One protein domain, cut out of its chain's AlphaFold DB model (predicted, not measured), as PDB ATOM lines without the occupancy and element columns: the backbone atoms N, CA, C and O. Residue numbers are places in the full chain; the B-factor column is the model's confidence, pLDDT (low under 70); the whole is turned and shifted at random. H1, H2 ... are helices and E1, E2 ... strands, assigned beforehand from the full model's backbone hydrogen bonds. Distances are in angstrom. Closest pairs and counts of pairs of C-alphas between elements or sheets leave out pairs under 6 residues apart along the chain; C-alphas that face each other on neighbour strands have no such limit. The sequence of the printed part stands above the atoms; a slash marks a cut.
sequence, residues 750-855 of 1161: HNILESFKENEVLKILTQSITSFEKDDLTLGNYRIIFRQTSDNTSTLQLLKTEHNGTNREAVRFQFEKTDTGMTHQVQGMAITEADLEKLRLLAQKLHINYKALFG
ATOM      1  N   HIS A 750     -43.860  -6.424  24.124       64.50
ATOM      2  CA  HIS A 750     -44.879  -7.165  24.875       64.50
ATOM      3  C   HIS A 750     -44.310  -8.363  25.649       64.50
ATOM      4  O   HIS A 750     -44.764  -8.624  26.760       64.50
ATOM      5  N   ASN A 751     -43.260  -9.015  25.145       65.88
ATOM      6  CA  ASN A 751     -42.592 -10.119  25.843       65.88
ATOM      7  C   ASN A 751     -41.880  -9.636  27.123       65.88
ATOM      8  O   ASN A 751     -41.877 -10.337  28.132       65.88
ATOM      9  N   ILE A 752     -41.308  -8.424  27.117       64.31
ATOM     10  CA  ILE A 752     -40.727  -7.812  28.328       64.31
ATOM     11  C   ILE A 752     -41.833  -7.437  29.328       64.31
ATOM     12  O   ILE A 752     -41.685  -7.598  30.540       64.31
ATOM     13  N   LEU A 753     -42.970  -6.948  28.830       65.62
ATOM     14  CA  LEU A 753     -44.132  -6.628  29.663       65.62
ATOM     15  C   LEU A 753     -44.781  -7.862  30.290       65.62
ATOM     16  O   LEU A 753     -45.361  -7.753  31.371       65.62
ATOM     17  N   GLU A 754     -44.663  -9.018  29.643       67.88
ATOM     18  CA  GLU A 754     -45.015 -10.309  30.219       67.88
ATOM     19  C   GLU A 754     -43.985 -10.724  31.284       67.88
ATOM     20  O   GLU A 754     -44.375 -10.938  32.433       67.88
ATOM     21  N   SER A 755     -42.679 -10.693  30.990       66.75
ATOM     22  CA  SER A 755     -41.635 -11.124  31.939       66.75
ATOM     23  C   SER A 755     -41.530 -10.274  33.217       66.75
ATOM     24  O   SER A 755     -41.203 -10.797  34.286       66.75
ATOM     25  N   PHE A 756     -41.912  -8.990  33.185       67.06
ATOM     26  CA  PHE A 756     -42.102  -8.207  34.416       67.06
ATOM     27  C   PHE A 756     -43.200  -8.789  35.322       67.06
ATOM     28  O   PHE A 756     -43.032  -8.815  36.545       67.06
ATOM     29  N   LYS A 757     -44.307  -9.277  34.746       69.75
ATOM     30  CA  LYS A 757     -45.395  -9.926  35.497       69.75
ATOM     31  C   LYS A 757     -44.976 -11.312  35.977       69.75
ATOM     32  O   LYS A 757     -45.294 -11.667  37.109       69.75
ATOM     33  N   GLU A 758     -44.208 -12.052  35.176       77.75
ATOM     34  CA  GLU A 758     -43.598 -13.318  35.598       77.75
ATOM     35  C   GLU A 758     -42.730 -13.121  36.852       77.75
ATOM     36  O   GLU A 758     -42.941 -13.798  37.857       77.75
ATOM     37  N   ASN A 759     -41.815 -12.146  36.833       73.19
ATOM     38  CA  ASN A 759     -40.881 -11.856  37.926       73.19
ATOM     39  C   ASN A 759     -41.589 -11.324  39.190       73.19
ATOM     40  O   ASN A 759     -41.315 -11.797  40.297       73.19
ATOM     41  N   GLU A 760     -42.545 -10.392  39.050       75.12
ATOM     42  CA  GLU A 760     -43.337  -9.899  40.190       75.12
ATOM     43  C   GLU A 760     -44.108 -11.034  40.869       75.12
ATOM     44  O   GLU A 760     -44.051 -11.177  42.095       75.12
ATOM     45  N   VAL A 761     -44.765 -11.892  40.085       78.94
ATOM     46  CA  VAL A 761     -45.495 -13.040  40.626       78.94
ATOM     47  C   VAL A 761     -44.527 -14.025  41.275       78.94
ATOM     48  O   VAL A 761     -44.736 -14.378  42.432       78.94
ATOM     49  N   LEU A 762     -43.444 -14.420  40.598       80.50
ATOM     50  CA  LEU A 762     -42.429 -15.351  41.108       80.50
ATOM     51  C   LEU A 762     -41.904 -14.957  42.494       80.50
ATOM     52  O   LEU A 762     -41.847 -15.798  43.397       80.50
ATOM     53  N   LYS A 763     -41.554 -13.676  42.671       76.06
ATOM     54  CA  LYS A 763     -41.119 -13.113  43.956       76.06
ATOM     55  C   LYS A 763     -42.205 -13.268  45.022       76.06
ATOM     56  O   LYS A 763     -41.936 -13.852  46.073       76.06
ATOM     57  N   ILE A 764     -43.435 -12.828  44.733       76.75
ATOM     58  CA  ILE A 764     -44.576 -12.939  45.659       76.75
ATOM     59  C   ILE A 764     -44.832 -14.402  46.048       76.75
ATOM     60  O   ILE A 764     -45.050 -14.687  47.227       76.75
ATOM     61  N   LEU A 765     -44.780 -15.340  45.093       82.00
ATOM     62  CA  LEU A 765     -45.030 -16.760  45.355       82.00
ATOM     63  C   LEU A 765     -43.963 -17.376  46.259       82.00
ATOM     64  O   LEU A 765     -44.288 -17.958  47.295       82.00
ATOM     65  N   THR A 766     -42.698 -17.224  45.863       79.12
ATOM     66  CA  THR A 766     -41.548 -17.822  46.551       79.12
ATOM     67  C   THR A 766     -41.486 -17.329  47.991       79.12
ATOM     68  O   THR A 766     -41.445 -18.124  48.925       79.12
ATOM     69  N   GLN A 767     -41.587 -16.012  48.193       75.25
ATOM     70  CA  GLN A 767     -41.509 -15.412  49.522       75.25
ATOM     71  C   GLN A 767     -42.712 -15.708  50.401       75.25
ATOM     72  O   GLN A 767     -42.551 -15.780  51.618       75.25
ATOM     73  N   SER A 768     -43.897 -15.893  49.819       76.56
ATOM     74  CA  SER A 768     -45.046 -16.366  50.583       76.56
ATOM     75  C   SER A 768     -44.747 -17.753  51.160       76.56
ATOM     76  O   SER A 768     -44.868 -17.937  52.367       76.56
ATOM     77  N   ILE A 769     -44.269 -18.700  50.344       75.38
ATOM     78  CA  ILE A 769     -43.896 -20.046  50.815       75.38
ATOM     79  C   ILE A 769     -42.761 -20.003  51.851       75.38
ATOM     80  O   ILE A 769     -42.889 -20.618  52.909       75.38
ATOM     81  N   THR A 770     -41.704 -19.212  51.620       76.31
ATOM     82  CA  THR A 770     -40.596 -19.064  52.581       76.31
ATOM     83  C   THR A 770     -41.047 -18.442  53.907       76.31
ATOM     84  O   THR A 770     -40.701 -18.957  54.964       76.31
ATOM     85  N   SER A 771     -41.854 -17.375  53.883       70.19
ATOM     86  CA  SER A 771     -42.275 -16.651  55.101       70.19
ATOM     87  C   SER A 771     -43.272 -17.427  55.969       70.19
ATOM     88  O   SER A 771     -43.516 -17.039  57.109       70.19
ATOM     89  N   PHE A 772     -43.869 -18.496  55.435       70.56
ATOM     90  CA  PHE A 772     -44.784 -19.387  56.155       70.56
ATOM     91  C   PHE A 772     -44.209 -20.794  56.386       70.56
ATOM     92  O   PHE A 772     -44.930 -21.636  56.924       70.56
ATOM     93  N   GLU A 773     -42.952 -21.039  55.988       73.94
ATOM     94  CA  GLU A 773     -42.233 -22.323  56.094       73.94
ATOM     95  C   GLU A 773     -43.059 -23.528  55.595       73.94
ATOM     96  O   GLU A 773     -43.090 -24.594  56.215       73.94
ATOM     97  N   LYS A 774     -43.796 -23.344  54.487       72.06
ATOM     98  CA  LYS A 774     -44.740 -24.340  53.956       72.06
ATOM     99  C   LYS A 774     -44.777 -24.373  52.439       72.06
ATOM    100  O   LYS A 774     -45.259 -23.435  51.811       72.06
ATOM    101  N   ASP A 775     -44.416 -25.528  51.891       79.31
ATOM    102  CA  ASP A 775     -44.472 -25.826  50.458       79.31
ATOM    103  C   ASP A 775     -45.902 -25.843  49.883       79.31
ATOM    104  O   ASP A 775     -46.077 -25.754  48.675       79.31
ATOM    105  N   ASP A 776     -46.945 -25.910  50.712       81.06
ATOM    106  CA  ASP A 776     -48.339 -25.762  50.279       81.06
ATOM    107  C   ASP A 776     -49.012 -24.640  51.084       81.06
ATOM    108  O   ASP A 776     -49.253 -24.756  52.290       81.06
ATOM    109  N   LEU A 777     -49.265 -23.516  50.408       73.31
ATOM    110  CA  LEU A 777     -49.707 -22.265  51.008       73.31
ATOM    111  C   LEU A 777     -50.890 -21.655  50.245       73.31
ATOM    112  O   LEU A 777     -50.779 -20.858  49.312       73.31
ATOM    113  N   THR A 778     -52.068 -22.019  50.721       74.62
ATOM    114  CA  THR A 778     -53.411 -21.729  50.212       74.62
ATOM    115  C   THR A 778     -53.861 -20.237  50.256       74.62
ATOM    116  O   THR A 778     -54.980 -19.956  50.648       74.62
ATOM    117  N   LEU A 779     -53.046 -19.226  49.921       64.62
ATOM    118  CA  LEU A 779     -53.346 -17.790  50.175       64.62
ATOM    119  C   LEU A 779     -54.616 -17.142  49.548       64.62
ATOM    120  O   LEU A 779     -54.614 -16.660  48.419       64.62
ATOM    121  N   GLY A 780     -55.653 -16.904  50.365       71.88
ATOM    122  CA  GLY A 780     -56.708 -15.896  50.122       71.88
ATOM    123  C   GLY A 780     -57.809 -16.330  49.149       71.88
ATOM    124  O   GLY A 780     -58.831 -16.861  49.566       71.88
ATOM    125  N   ASN A 781     -57.586 -16.100  47.857       77.06
ATOM    126  CA  ASN A 781     -58.278 -16.763  46.746       77.06
ATOM    127  C   ASN A 781     -57.218 -17.255  45.728       77.06
ATOM    128  O   ASN A 781     -57.347 -17.177  44.513       77.06
ATOM    129  N   TYR A 782     -56.093 -17.724  46.258       79.00
ATOM    130  CA  TYR A 782     -55.001 -18.355  45.532       79.00
ATOM    131  C   TYR A 782     -54.491 -19.545  46.351       79.00
ATOM    132  O   TYR A 782     -54.722 -19.625  47.554       79.00
ATOM    133  N   ARG A 783     -53.793 -20.486  45.716       83.69
ATOM    134  CA  ARG A 783     -53.049 -21.546  46.395       83.69
ATOM    135  C   ARG A 783     -51.690 -21.694  45.751       83.69
ATOM    136  O   ARG A 783     -51.602 -21.985  44.567       83.69
ATOM    137  N   ILE A 784     -50.646 -21.486  46.531       83.12
ATOM    138  CA  ILE A 784     -49.267 -21.620  46.092       83.12
ATOM    139  C   ILE A 784     -48.820 -23.027  46.475       83.12
ATOM    140  O   ILE A 784     -48.994 -23.409  47.630       83.12
ATOM    141  N   ILE A 785     -48.295 -23.808  45.534       82.00
ATOM    142  CA  ILE A 785     -47.717 -25.123  45.837       82.00
ATOM    143  C   ILE A 785     -46.326 -25.212  45.227       82.00
ATOM    144  O   ILE A 785     -46.188 -25.215  44.005       82.00
ATOM    145  N   PHE A 786     -45.315 -25.317  46.078       82.88
ATOM    146  CA  PHE A 786     -44.001 -25.823  45.731       82.88
ATOM    147  C   PHE A 786     -44.017 -27.357  45.823       82.88
ATOM    148  O   PHE A 786     -44.545 -27.928  46.775       82.88
ATOM    149  N   ARG A 787     -43.460 -28.055  44.831       82.44
ATOM    150  CA  ARG A 787     -43.138 -29.486  44.939       82.44
ATOM    151  C   ARG A 787     -41.788 -29.759  44.313       82.44
ATOM    152  O   ARG A 787     -41.604 -29.490  43.125       82.44
ATOM    153  N   GLN A 788     -40.904 -30.384  45.078       76.44
ATOM    154  CA  GLN A 788     -39.739 -31.053  44.525       76.44
ATOM    155  C   GLN A 788     -40.201 -32.323  43.793       76.44
ATOM    156  O   GLN A 788     -40.894 -33.163  44.365       76.44
ATOM    157  N   THR A 789     -39.876 -32.424  42.507       63.91
ATOM    158  CA  THR A 789     -40.280 -33.527  41.616       63.91
ATOM    159  C   THR A 789     -39.141 -34.506  41.333       63.91
ATOM    160  O   THR A 789     -39.399 -35.648  40.963       63.91
ATOM    161  N   SER A 790     -37.893 -34.078  41.527       65.19
ATOM    162  CA  SER A 790     -36.696 -34.925  41.576       65.19
ATOM    163  C   SER A 790     -35.588 -34.215  42.368       65.19
ATOM    164  O   SER A 790     -35.734 -33.044  42.723       65.19
ATOM    165  N   ASP A 791     -34.453 -34.873  42.609       60.44
ATOM    166  CA  ASP A 791     -33.314 -34.286  43.339       60.44
ATOM    167  C   ASP A 791     -32.813 -32.954  42.737       60.44
ATOM    168  O   ASP A 791     -32.328 -32.092  43.475       60.44
ATOM    169  N   ASN A 792     -32.992 -32.755  41.421       69.62
ATOM    170  CA  ASN A 792     -32.582 -31.550  40.690       69.62
ATOM    171  C   ASN A 792     -33.738 -30.730  40.077       69.62
ATOM    172  O   ASN A 792     -33.463 -29.673  39.513       69.62
ATOM    173  N   THR A 793     -35.008 -31.152  40.174       75.81
ATOM    174  CA  THR A 793     -36.149 -30.388  39.617       75.81
ATOM    175  C   THR A 793     -37.243 -30.127  40.640       75.81
ATOM    176  O   THR A 793     -37.648 -31.013  41.395       75.81
ATOM    177  N   SER A 794     -37.755 -28.898  40.644       82.12
ATOM    178  CA  SER A 794     -38.880 -28.475  41.480       82.12
ATOM    179  C   SER A 794     -39.887 -27.656  40.676       82.12
ATOM    180  O   SER A 794     -39.584 -27.139  39.607       82.12
ATOM    181  N   THR A 795     -41.105 -27.522  41.183       87.19
ATOM    182  CA  THR A 795     -42.193 -26.782  40.530       87.19
ATOM    183  C   THR A 795     -42.881 -25.865  41.529       87.19
ATOM    184  O   THR A 795     -43.064 -26.255  42.676       87.19
ATOM    185  N   LEU A 796     -43.269 -24.661  41.104       84.19
ATOM    186  CA  LEU A 796     -44.029 -23.694  41.902       84.19
ATOM    187  C   LEU A 796     -45.282 -23.291  41.131       84.19
ATOM    188  O   LEU A 796     -45.218 -22.592  40.120       84.19
ATOM    189  N   GLN A 797     -46.429 -23.753  41.605       88.38
ATOM    190  CA  GLN A 797     -47.728 -23.503  40.997       88.38
ATOM    191  C   GLN A 797     -48.444 -22.393  41.765       88.38
ATOM    192  O   GLN A 797     -48.697 -22.550  42.959       88.38
ATOM    193  N   LEU A 798     -48.843 -21.311  41.090       84.50
ATOM    194  CA  LEU A 798     -49.967 -20.508  41.560       84.50
ATOM    195  C   LEU A 798     -51.242 -21.108  41.002       84.50
ATOM    196  O   LEU A 798     -51.575 -20.932  39.829       84.50
ATOM    197  N   LEU A 799     -52.002 -21.750  41.868       81.19
ATOM    198  CA  LEU A 799     -53.324 -22.225  41.552       81.19
ATOM    199  C   LEU A 799     -54.356 -21.145  41.935       81.19
ATOM    200  O   LEU A 799     -54.687 -21.009  43.117       81.19
ATOM    201  N   LYS A 800     -54.842 -20.320  40.987       81.81
ATOM    202  CA  LYS A 800     -55.829 -19.282  41.347       81.81
ATOM    203  C   LYS A 800     -57.121 -19.927  41.798       81.81
ATOM    204  O   LYS A 800     -57.814 -20.643  41.080       81.81
ATOM    205  N   THR A 801     -57.515 -19.537  42.987       77.38
ATOM    206  CA  THR A 801     -58.769 -19.948  43.546       77.38
ATOM    207  C   THR A 801     -59.824 -18.876  43.133       77.38
ATOM    208  O   THR A 801     -59.800 -17.765  43.647       77.38
ATOM    209  N   GLU A 802     -60.721 -19.110  42.158       71.69
ATOM    210  CA  GLU A 802     -61.881 -18.212  41.898       71.69
ATOM    211  C   GLU A 802     -63.288 -18.785  42.198       71.69
ATOM    212  O   GLU A 802     -63.485 -19.459  43.199       71.69
ATOM    213  N   HIS A 803     -64.333 -18.399  41.463       49.47
ATOM    214  CA  HIS A 803     -65.652 -18.239  42.087       49.47
ATOM    215  C   HIS A 803     -66.685 -19.342  41.784       49.47
ATOM    216  O   HIS A 803     -67.857 -19.150  42.084       49.47
ATOM    217  N   ASN A 804     -66.284 -20.471  41.181       56.81
ATOM    218  CA  ASN A 804     -67.178 -21.612  40.901       56.81
ATOM    219  C   ASN A 804     -66.591 -22.988  41.283       56.81
ATOM    220  O   ASN A 804     -66.994 -24.012  40.743       56.81
ATOM    221  N   GLY A 805     -65.615 -23.017  42.187       53.84
ATOM    222  CA  GLY A 805     -64.958 -24.222  42.699       53.84
ATOM    223  C   GLY A 805     -63.842 -24.890  41.885       53.84
ATOM    224  O   GLY A 805     -63.207 -25.784  42.427       53.84
ATOM    225  N   THR A 806     -63.558 -24.520  40.629       68.94
ATOM    226  CA  THR A 806     -62.787 -25.388  39.695       68.94
ATOM    227  C   THR A 806     -61.285 -25.070  39.450       68.94
ATOM    228  O   THR A 806     -60.909 -24.514  38.427       68.94
ATOM    229  N   ASN A 807     -60.366 -25.478  40.330       64.38
ATOM    230  CA  ASN A 807     -59.042 -26.011  39.936       64.38
ATOM    231  C   ASN A 807     -57.994 -25.122  39.194       64.38
ATOM    232  O   ASN A 807     -57.004 -25.713  38.764       64.38
ATOM    233  N   ARG A 808     -58.115 -23.787  39.019       83.06
ATOM    234  CA  ARG A 808     -57.170 -23.014  38.155       83.06
ATOM    235  C   ARG A 808     -55.709 -23.255  38.451       83.06
ATOM    236  O   ARG A 808     -55.271 -22.956  39.549       83.06
ATOM    237  N   GLU A 809     -54.944 -23.559  37.410       80.88
ATOM    238  CA  GLU A 809     -53.558 -23.122  37.302       80.88
ATOM    239  C   GLU A 809     -53.521 -21.713  36.698       80.88
ATOM    240  O   GLU A 809     -53.990 -21.478  35.585       80.88
ATOM    241  N   ALA A 810     -53.042 -20.746  37.477       80.31
ATOM    242  CA  ALA A 810     -52.844 -19.368  37.041       80.31
ATOM    243  C   ALA A 810     -51.393 -19.098  36.647       80.31
ATOM    244  O   ALA A 810     -51.172 -18.308  35.735       80.31
ATOM    245  N   VAL A 811     -50.434 -19.761  37.304       82.50
ATOM    246  CA  VAL A 811     -49.024 -19.815  36.897       82.50
ATOM    247  C   VAL A 811     -48.424 -21.171  37.248       82.50
ATOM    248  O   VAL A 811     -48.739 -21.719  38.305       82.50
ATOM    249  N   ARG A 812     -47.496 -21.657  36.424       84.81
ATOM    250  CA  ARG A 812     -46.517 -22.680  36.804       84.81
ATOM    251  C   ARG A 812     -45.106 -22.217  36.460       84.81
ATOM    252  O   ARG A 812     -44.801 -22.005  35.290       84.81
ATOM    253  N   PHE A 813     -44.241 -22.159  37.466       84.38
ATOM    254  CA  PHE A 813     -42.792 -22.143  37.284       84.38
ATOM    255  C   PHE A 813     -42.235 -23.559  37.455       84.38
ATOM    256  O   PHE A 813     -42.685 -24.314  38.323       84.38
ATOM    257  N   GLN A 814     -41.232 -23.899  36.658       84.19
ATOM    258  CA  GLN A 814     -40.348 -25.046  36.844       84.19
ATOM    259  C   GLN A 814     -38.961 -24.514  37.195       84.19
ATOM    260  O   GLN A 814     -38.507 -23.557  36.575       84.19
ATOM    261  N   PHE A 815     -38.319 -25.108  38.195       81.69
ATOM    262  CA  PHE A 815     -36.963 -24.794  38.631       81.69
ATOM    263  C   PHE A 815     -36.064 -25.986  38.370       81.69
ATOM    264  O   PHE A 815     -36.433 -27.120  38.692       81.69
ATOM    265  N   GLU A 816     -34.868 -25.712  37.865       80.81
ATOM    266  CA  GLU A 816     -33.861 -26.732  37.608       80.81
ATOM    267  C   GLU A 816     -32.545 -26.330  38.266       80.81
ATOM    268  O   GLU A 816     -32.109 -25.178  38.210       80.81
ATOM    269  N   LYS A 817     -31.942 -27.288  38.963       70.75
ATOM    270  CA  LYS A 817     -30.707 -27.101  39.714       70.75
ATOM    271  C   LYS A 817     -29.522 -27.403  38.804       70.75
ATOM    272  O   LYS A 817     -29.270 -28.562  38.476       70.75
ATOM    273  N   THR A 818     -28.814 -26.354  38.406       70.88
ATOM    274  CA  THR A 818     -27.594 -26.409  37.598       70.88
ATOM    275  C   THR A 818     -26.360 -26.273  38.492       70.88
ATOM    276  O   THR A 818     -26.453 -25.868  39.652       70.88
ATOM    277  N   ASP A 819     -25.175 -26.537  37.941       62.19
ATOM    278  CA  ASP A 819     -23.900 -26.392  38.665       62.19
ATOM    279  C   ASP A 819     -23.587 -24.938  39.085       62.19
ATOM    280  O   ASP A 819     -22.666 -24.695  39.864       62.19
ATOM    281  N   THR A 820     -24.359 -23.962  38.588       52.69
ATOM    282  CA  THR A 820     -24.217 -22.526  38.874       52.69
ATOM    283  C   THR A 820     -25.336 -21.941  39.745       52.69
ATOM    284  O   THR A 820     -25.199 -20.808  40.204       52.69
ATOM    285  N   GLY A 821     -26.430 -22.670  40.005       57.94
ATOM    286  CA  GLY A 821     -27.551 -22.177  40.814       57.94
ATOM    287  C   GLY A 821     -28.877 -22.894  40.545       57.94
ATOM    288  O   GLY A 821     -28.906 -24.028  40.079       57.94
ATOM    289  N   MET A 822     -29.999 -22.231  40.840       65.94
ATOM    290  CA  MET A 822     -31.316 -22.657  40.349       65.94
ATOM    291  C   MET A 822     -31.791 -21.705  39.254       65.94
ATOM    292  O   MET A 822     -31.969 -20.511  39.501       65.94
ATOM    293  N   THR A 823     -32.020 -22.238  38.058       71.75
ATOM    294  CA  THR A 823     -32.731 -21.542  36.981       71.75
ATOM    295  C   THR A 823     -34.240 -21.706  37.166       71.75
ATOM    296  O   THR A 823     -34.693 -22.547  37.948       71.75
ATOM    297  N   HIS A 824     -35.040 -20.897  36.467       72.12
ATOM    298  CA  HIS A 824     -36.492 -21.063  36.424       72.12
ATOM    299  C   HIS A 824     -37.053 -20.770  35.028       72.12
ATOM    300  O   HIS A 824     -36.537 -19.914  34.315       72.12
ATOM    301  N   GLN A 825     -38.132 -21.462  34.664       76.94
ATOM    302  CA  GLN A 825     -38.878 -21.268  33.421       76.94
ATOM    303  C   GLN A 825     -40.382 -21.242  33.712       76.94
ATOM    304  O   GLN A 825     -40.882 -22.019  34.530       76.94
ATOM    305  N   VAL A 826     -41.120 -20.372  33.022       77.94
ATOM    306  CA  VAL A 826     -42.586 -20.344  33.070       77.94
ATOM    307  C   VAL A 826     -43.146 -21.387  32.104       77.94
ATOM    308  O   VAL A 826     -42.967 -21.293  30.895       77.94
ATOM    309  N   GLN A 827     -43.830 -22.393  32.649       75.38
ATOM    310  CA  GLN A 827     -44.527 -23.440  31.884       75.38
ATOM    311  C   GLN A 827     -45.973 -23.046  31.529       75.38
ATOM    312  O   GLN A 827     -46.664 -23.744  30.790       75.38
ATOM    313  N   GLY A 828     -46.453 -21.927  32.072       69.06
ATOM    314  CA  GLY A 828     -47.721 -21.314  31.698       69.06
ATOM    315  C   GLY A 828     -48.085 -20.165  32.628       69.06
ATOM    316  O   GLY A 828     -47.921 -20.275  33.845       69.06
ATOM    317  N   MET A 829     -48.613 -19.080  32.059       70.69
ATOM    318  CA  MET A 829     -49.146 -17.925  32.779       70.69
ATOM    319  C   MET A 829     -50.538 -17.569  32.241       70.69
ATOM    320  O   MET A 829     -50.794 -17.614  31.043       70.69
ATOM    321  N   ALA A 830     -51.465 -17.263  33.148       71.75
ATOM    322  CA  ALA A 830     -52.853 -16.909  32.847       71.75
ATOM    323  C   ALA A 830     -53.406 -15.872  33.850       71.75
ATOM    324  O   ALA A 830     -54.603 -15.843  34.147       71.75
ATOM    325  N   ILE A 831     -52.535 -15.065  34.457       65.62
ATOM    326  CA  ILE A 831     -52.911 -14.032  35.432       65.62
ATOM    327  C   ILE A 831     -53.558 -12.841  34.719       65.62
ATOM    328  O   ILE A 831     -53.021 -12.320  33.747       65.62
ATOM    329  N   THR A 832     -54.703 -12.381  35.230       69.31
ATOM    330  CA  THR A 832     -55.282 -11.092  34.823       69.31
ATOM    331  C   THR A 832     -54.717  -9.963  35.690       69.31
ATOM    332  O   THR A 832     -54.280 -10.212  36.813       69.31
ATOM    333  N   GLU A 833     -54.750  -8.706  35.236       64.25
ATOM    334  CA  GLU A 833     -54.227  -7.586  36.046       64.25
ATOM    335  C   GLU A 833     -54.968  -7.461  37.396       64.25
ATOM    336  O   GLU A 833     -54.344  -7.265  38.434       64.25
ATOM    337  N   ALA A 834     -56.279  -7.731  37.414       61.81
ATOM    338  CA  ALA A 834     -57.099  -7.787  38.630       61.81
ATOM    339  C   ALA A 834     -56.828  -9.020  39.528       61.81
ATOM    340  O   ALA A 834     -57.389  -9.129  40.624       61.81
ATOM    341  N   ASP A 835     -56.009  -9.970  39.073       69.19
ATOM    342  CA  ASP A 835     -55.437 -11.032  39.906       69.19
ATOM    343  C   ASP A 835     -54.076 -10.603  40.452       69.19
ATOM    344  O   ASP A 835     -53.816 -10.779  41.642       69.19
ATOM    345  N   LEU A 836     -53.257  -9.958  39.614       72.81
ATOM    346  CA  LEU A 836     -51.970  -9.389  40.001       72.81
ATOM    347  C   LEU A 836     -52.139  -8.360  41.127       72.81
ATOM    348  O   LEU A 836     -51.537  -8.527  42.181       72.81
ATOM    349  N   GLU A 837     -53.051  -7.390  40.999       69.12
ATOM    350  CA  GLU A 837     -53.403  -6.431  42.064       69.12
ATOM    351  C   GLU A 837     -53.759  -7.100  43.403       69.12
ATOM    352  O   GLU A 837     -53.374  -6.617  44.471       69.12
ATOM    353  N   LYS A 838     -54.464  -8.240  43.372       70.69
ATOM    354  CA  LYS A 838     -54.803  -8.999  44.587       70.69
ATOM    355  C   LYS A 838     -53.577  -9.684  45.185       70.69
ATOM    356  O   LYS A 838     -53.485  -9.747  46.407       70.69
ATOM    357  N   LEU A 839     -52.639 -10.159  44.363       71.62
ATOM    358  CA  LEU A 839     -51.350 -10.687  44.822       71.62
ATOM    359  C   LEU A 839     -50.483  -9.577  45.443       71.62
ATOM    360  O   LEU A 839     -49.943  -9.790  46.529       71.62
ATOM    361  N   ARG A 840     -50.441  -8.372  44.843       73.81
ATOM    362  CA  ARG A 840     -49.787  -7.178  45.426       73.81
ATOM    363  C   ARG A 840     -50.364  -6.861  46.817       73.81
ATOM    364  O   ARG A 840     -49.631  -6.755  47.801       73.81
ATOM    365  N   LEU A 841     -51.697  -6.788  46.921       69.69
ATOM    366  CA  LEU A 841     -52.410  -6.507  48.174       69.69
ATOM    367  C   LEU A 841     -52.255  -7.625  49.222       69.69
ATOM    368  O   LEU A 841     -52.200  -7.337  50.419       69.69
ATOM    369  N   LEU A 842     -52.186  -8.892  48.801       65.81
ATOM    370  CA  LEU A 842     -51.881 -10.018  49.686       65.81
ATOM    371  C   LEU A 842     -50.470  -9.874  50.258       65.81
ATOM    372  O   LEU A 842     -50.333  -9.837  51.476       65.81
ATOM    373  N   ALA A 843     -49.445  -9.703  49.422       66.19
ATOM    374  CA  ALA A 843     -48.063  -9.546  49.875       66.19
ATOM    375  C   ALA A 843     -47.901  -8.396  50.890       66.19
ATOM    376  O   ALA A 843     -47.304  -8.589  51.950       66.19
ATOM    377  N   GLN A 844     -48.526  -7.241  50.630       65.12
ATOM    378  CA  GLN A 844     -48.553  -6.105  51.559       65.12
ATOM    379  C   GLN A 844     -49.181  -6.468  52.923       65.12
ATOM    380  O   GLN A 844     -48.640  -6.119  53.977       65.12
ATOM    381  N   LYS A 845     -50.304  -7.202  52.924       64.94
ATOM    382  CA  LYS A 845     -50.992  -7.659  54.149       64.94
ATOM    383  C   LYS A 845     -50.255  -8.764  54.903       64.94
ATOM    384  O   LYS A 845     -50.462  -8.907  56.101       64.94
ATOM    385  N   LEU A 846     -49.401  -9.525  54.224       62.50
ATOM    386  CA  LEU A 846     -48.548 -10.557  54.823       62.50
ATOM    387  C   LEU A 846     -47.241  -9.984  55.394       62.50
ATOM    388  O   LEU A 846     -46.415 -10.742  55.888       62.50
ATOM    389  N   HIS A 847     -47.048  -8.661  55.312       58.34
ATOM    390  CA  HIS A 847     -45.818  -7.955  55.695       58.34
ATOM    391  C   HIS A 847     -44.560  -8.444  54.953       58.34
ATOM    392  O   HIS A 847     -43.437  -8.193  55.390       58.34
ATOM    393  N   ILE A 848     -44.738  -9.056  53.772       61.00
ATOM    394  CA  ILE A 848     -43.653  -9.228  52.804       61.00
ATOM    395  C   ILE A 848     -43.159  -7.819  52.464       61.00
ATOM    396  O   ILE A 848     -43.956  -6.955  52.087       61.00
ATOM    397  N   ASN A 849     -41.861  -7.560  52.656       54.34
ATOM    398  CA  ASN A 849     -41.299  -6.210  52.608       54.34
ATOM    399  C   ASN A 849     -41.196  -5.687  51.166       54.34
ATOM    400  O   ASN A 849     -40.113  -5.598  50.594       54.34
ATOM    401  N   TYR A 850     -42.344  -5.326  50.589       47.38
ATOM    402  CA  TYR A 850     -42.517  -4.860  49.210       47.38
ATOM    403  C   TYR A 850     -41.494  -3.780  48.828       47.38
ATOM    404  O   TYR A 850     -40.931  -3.798  47.732       47.38
ATOM    405  N   LYS A 851     -41.188  -2.891  49.783       45.62
ATOM    406  CA  LYS A 851     -40.276  -1.759  49.603       45.62
ATOM    407  C   LYS A 851     -38.802  -2.160  49.456       45.62
ATOM    408  O   LYS A 851     -38.031  -1.400  48.886       45.62
ATOM    409  N   ALA A 852     -38.426  -3.351  49.921       49.72
ATOM    410  CA  ALA A 852     -37.092  -3.936  49.761       49.72
ATOM    411  C   ALA A 852     -36.976  -4.884  48.543       49.72
ATOM    412  O   ALA A 852     -35.962  -5.559  48.395       49.72
ATOM    413  N   LEU A 853     -38.016  -4.982  47.703       45.16
ATOM    414  CA  LEU A 853     -38.136  -6.008  46.647       45.16
ATOM    415  C   LEU A 853     -38.501  -5.454  45.266       45.16
ATOM    416  O   LEU A 853     -38.142  -6.048  44.241       45.16
ATOM    417  N   PHE A 854     -39.225  -4.335  45.276       47.72
ATOM    418  CA  PHE A 854     -39.718  -3.597  44.115       47.72
ATOM    419  C   PHE A 854     -39.469  -2.084  44.250       47.72
ATOM    420  O   PHE A 854     -40.028  -1.291  43.496       47.72
ATOM    421  N   GLY A 855     -38.669  -1.679  45.245       47.38
ATOM    422  CA  GLY A 855     -38.478  -0.281  45.614       47.38
ATOM    423  C   GLY A 855     -39.751   0.381  46.149       47.38
ATOM    424  O   GLY A 855     -40.711  -0.261  46.583       47.38
TER     425      GLY A 855
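This is residues 750 to 855 of the 1161 residues of the protein "Topoisomerase-primase" of Nostoc sp. 'Lobaria pulmonaria (5183) cyanobiont' (UniProt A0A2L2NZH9). Picture a twisted wall of four strands with one long helix, H1, laid across one face, and a shorter helix, H2, packed beside H1 and only grazing the sheet. The printed part has 106 residues, with two named helices and four named strands in the order H1 E1 E2 E3 E4 H2. The sheet runs E1 E2 E3 E4, all antiparallel, in a mixed class of helices and strands. The whole is compact and rounded, with a radius of gyration of the C-alphas of 13.6 A and spans of 39 by 35 by 33 A.

Find C-alpha 750 at (-44.879, -7.165, 24.875); from there H1, residues 750 to 771, runs 31.8 A. Next come E1, residues 782 to 790, 25.0 A, E2, 793 to 800, 22.7 A, E3, 811 to 818, 22.4 A, and E4, 821 to 829, 23.4 A. H2, residues 833 to 845, runs 18.4 A to C-alpha 845 at (-50.992, -7.659, 54.149).

The strands form a meander, each the antiparallel neighbour of the one before. Look for N 785 and O 797, 2.9 A apart, between E1 and E2; N 796 and O 813, 2.9 A, between E2 and E3; and N 825 and O 814, 2.9 A, between E3 and E4. H1 makes two layers with the sheet, a helix on one face, at a height of 9.2 A over the sheet; it runs across the strands, at 85 degrees to E1 on the local plane. The closest C-alphas of H1 and E1 are those of Leu 765 and Ile 784, 6.5 A apart. H2 touches H1 at a shallow tilt of 31 degrees, the same way, the closest C-alphas being those of Ile 764 and Ala 843, 6.4 A apart. Within hydrogen-bond range are 17 of 18 O i to N i+4 pairs in H1 and 8 of 9 in H2.

The C-alphas farthest apart, of Asn 804 and Asp 819, are 43.6 A apart. The printed part has no cut, and no link is long. Its mean pLDDT is 71.0, with 44 residues under 70, among them 750 to 757 and 841 to 855.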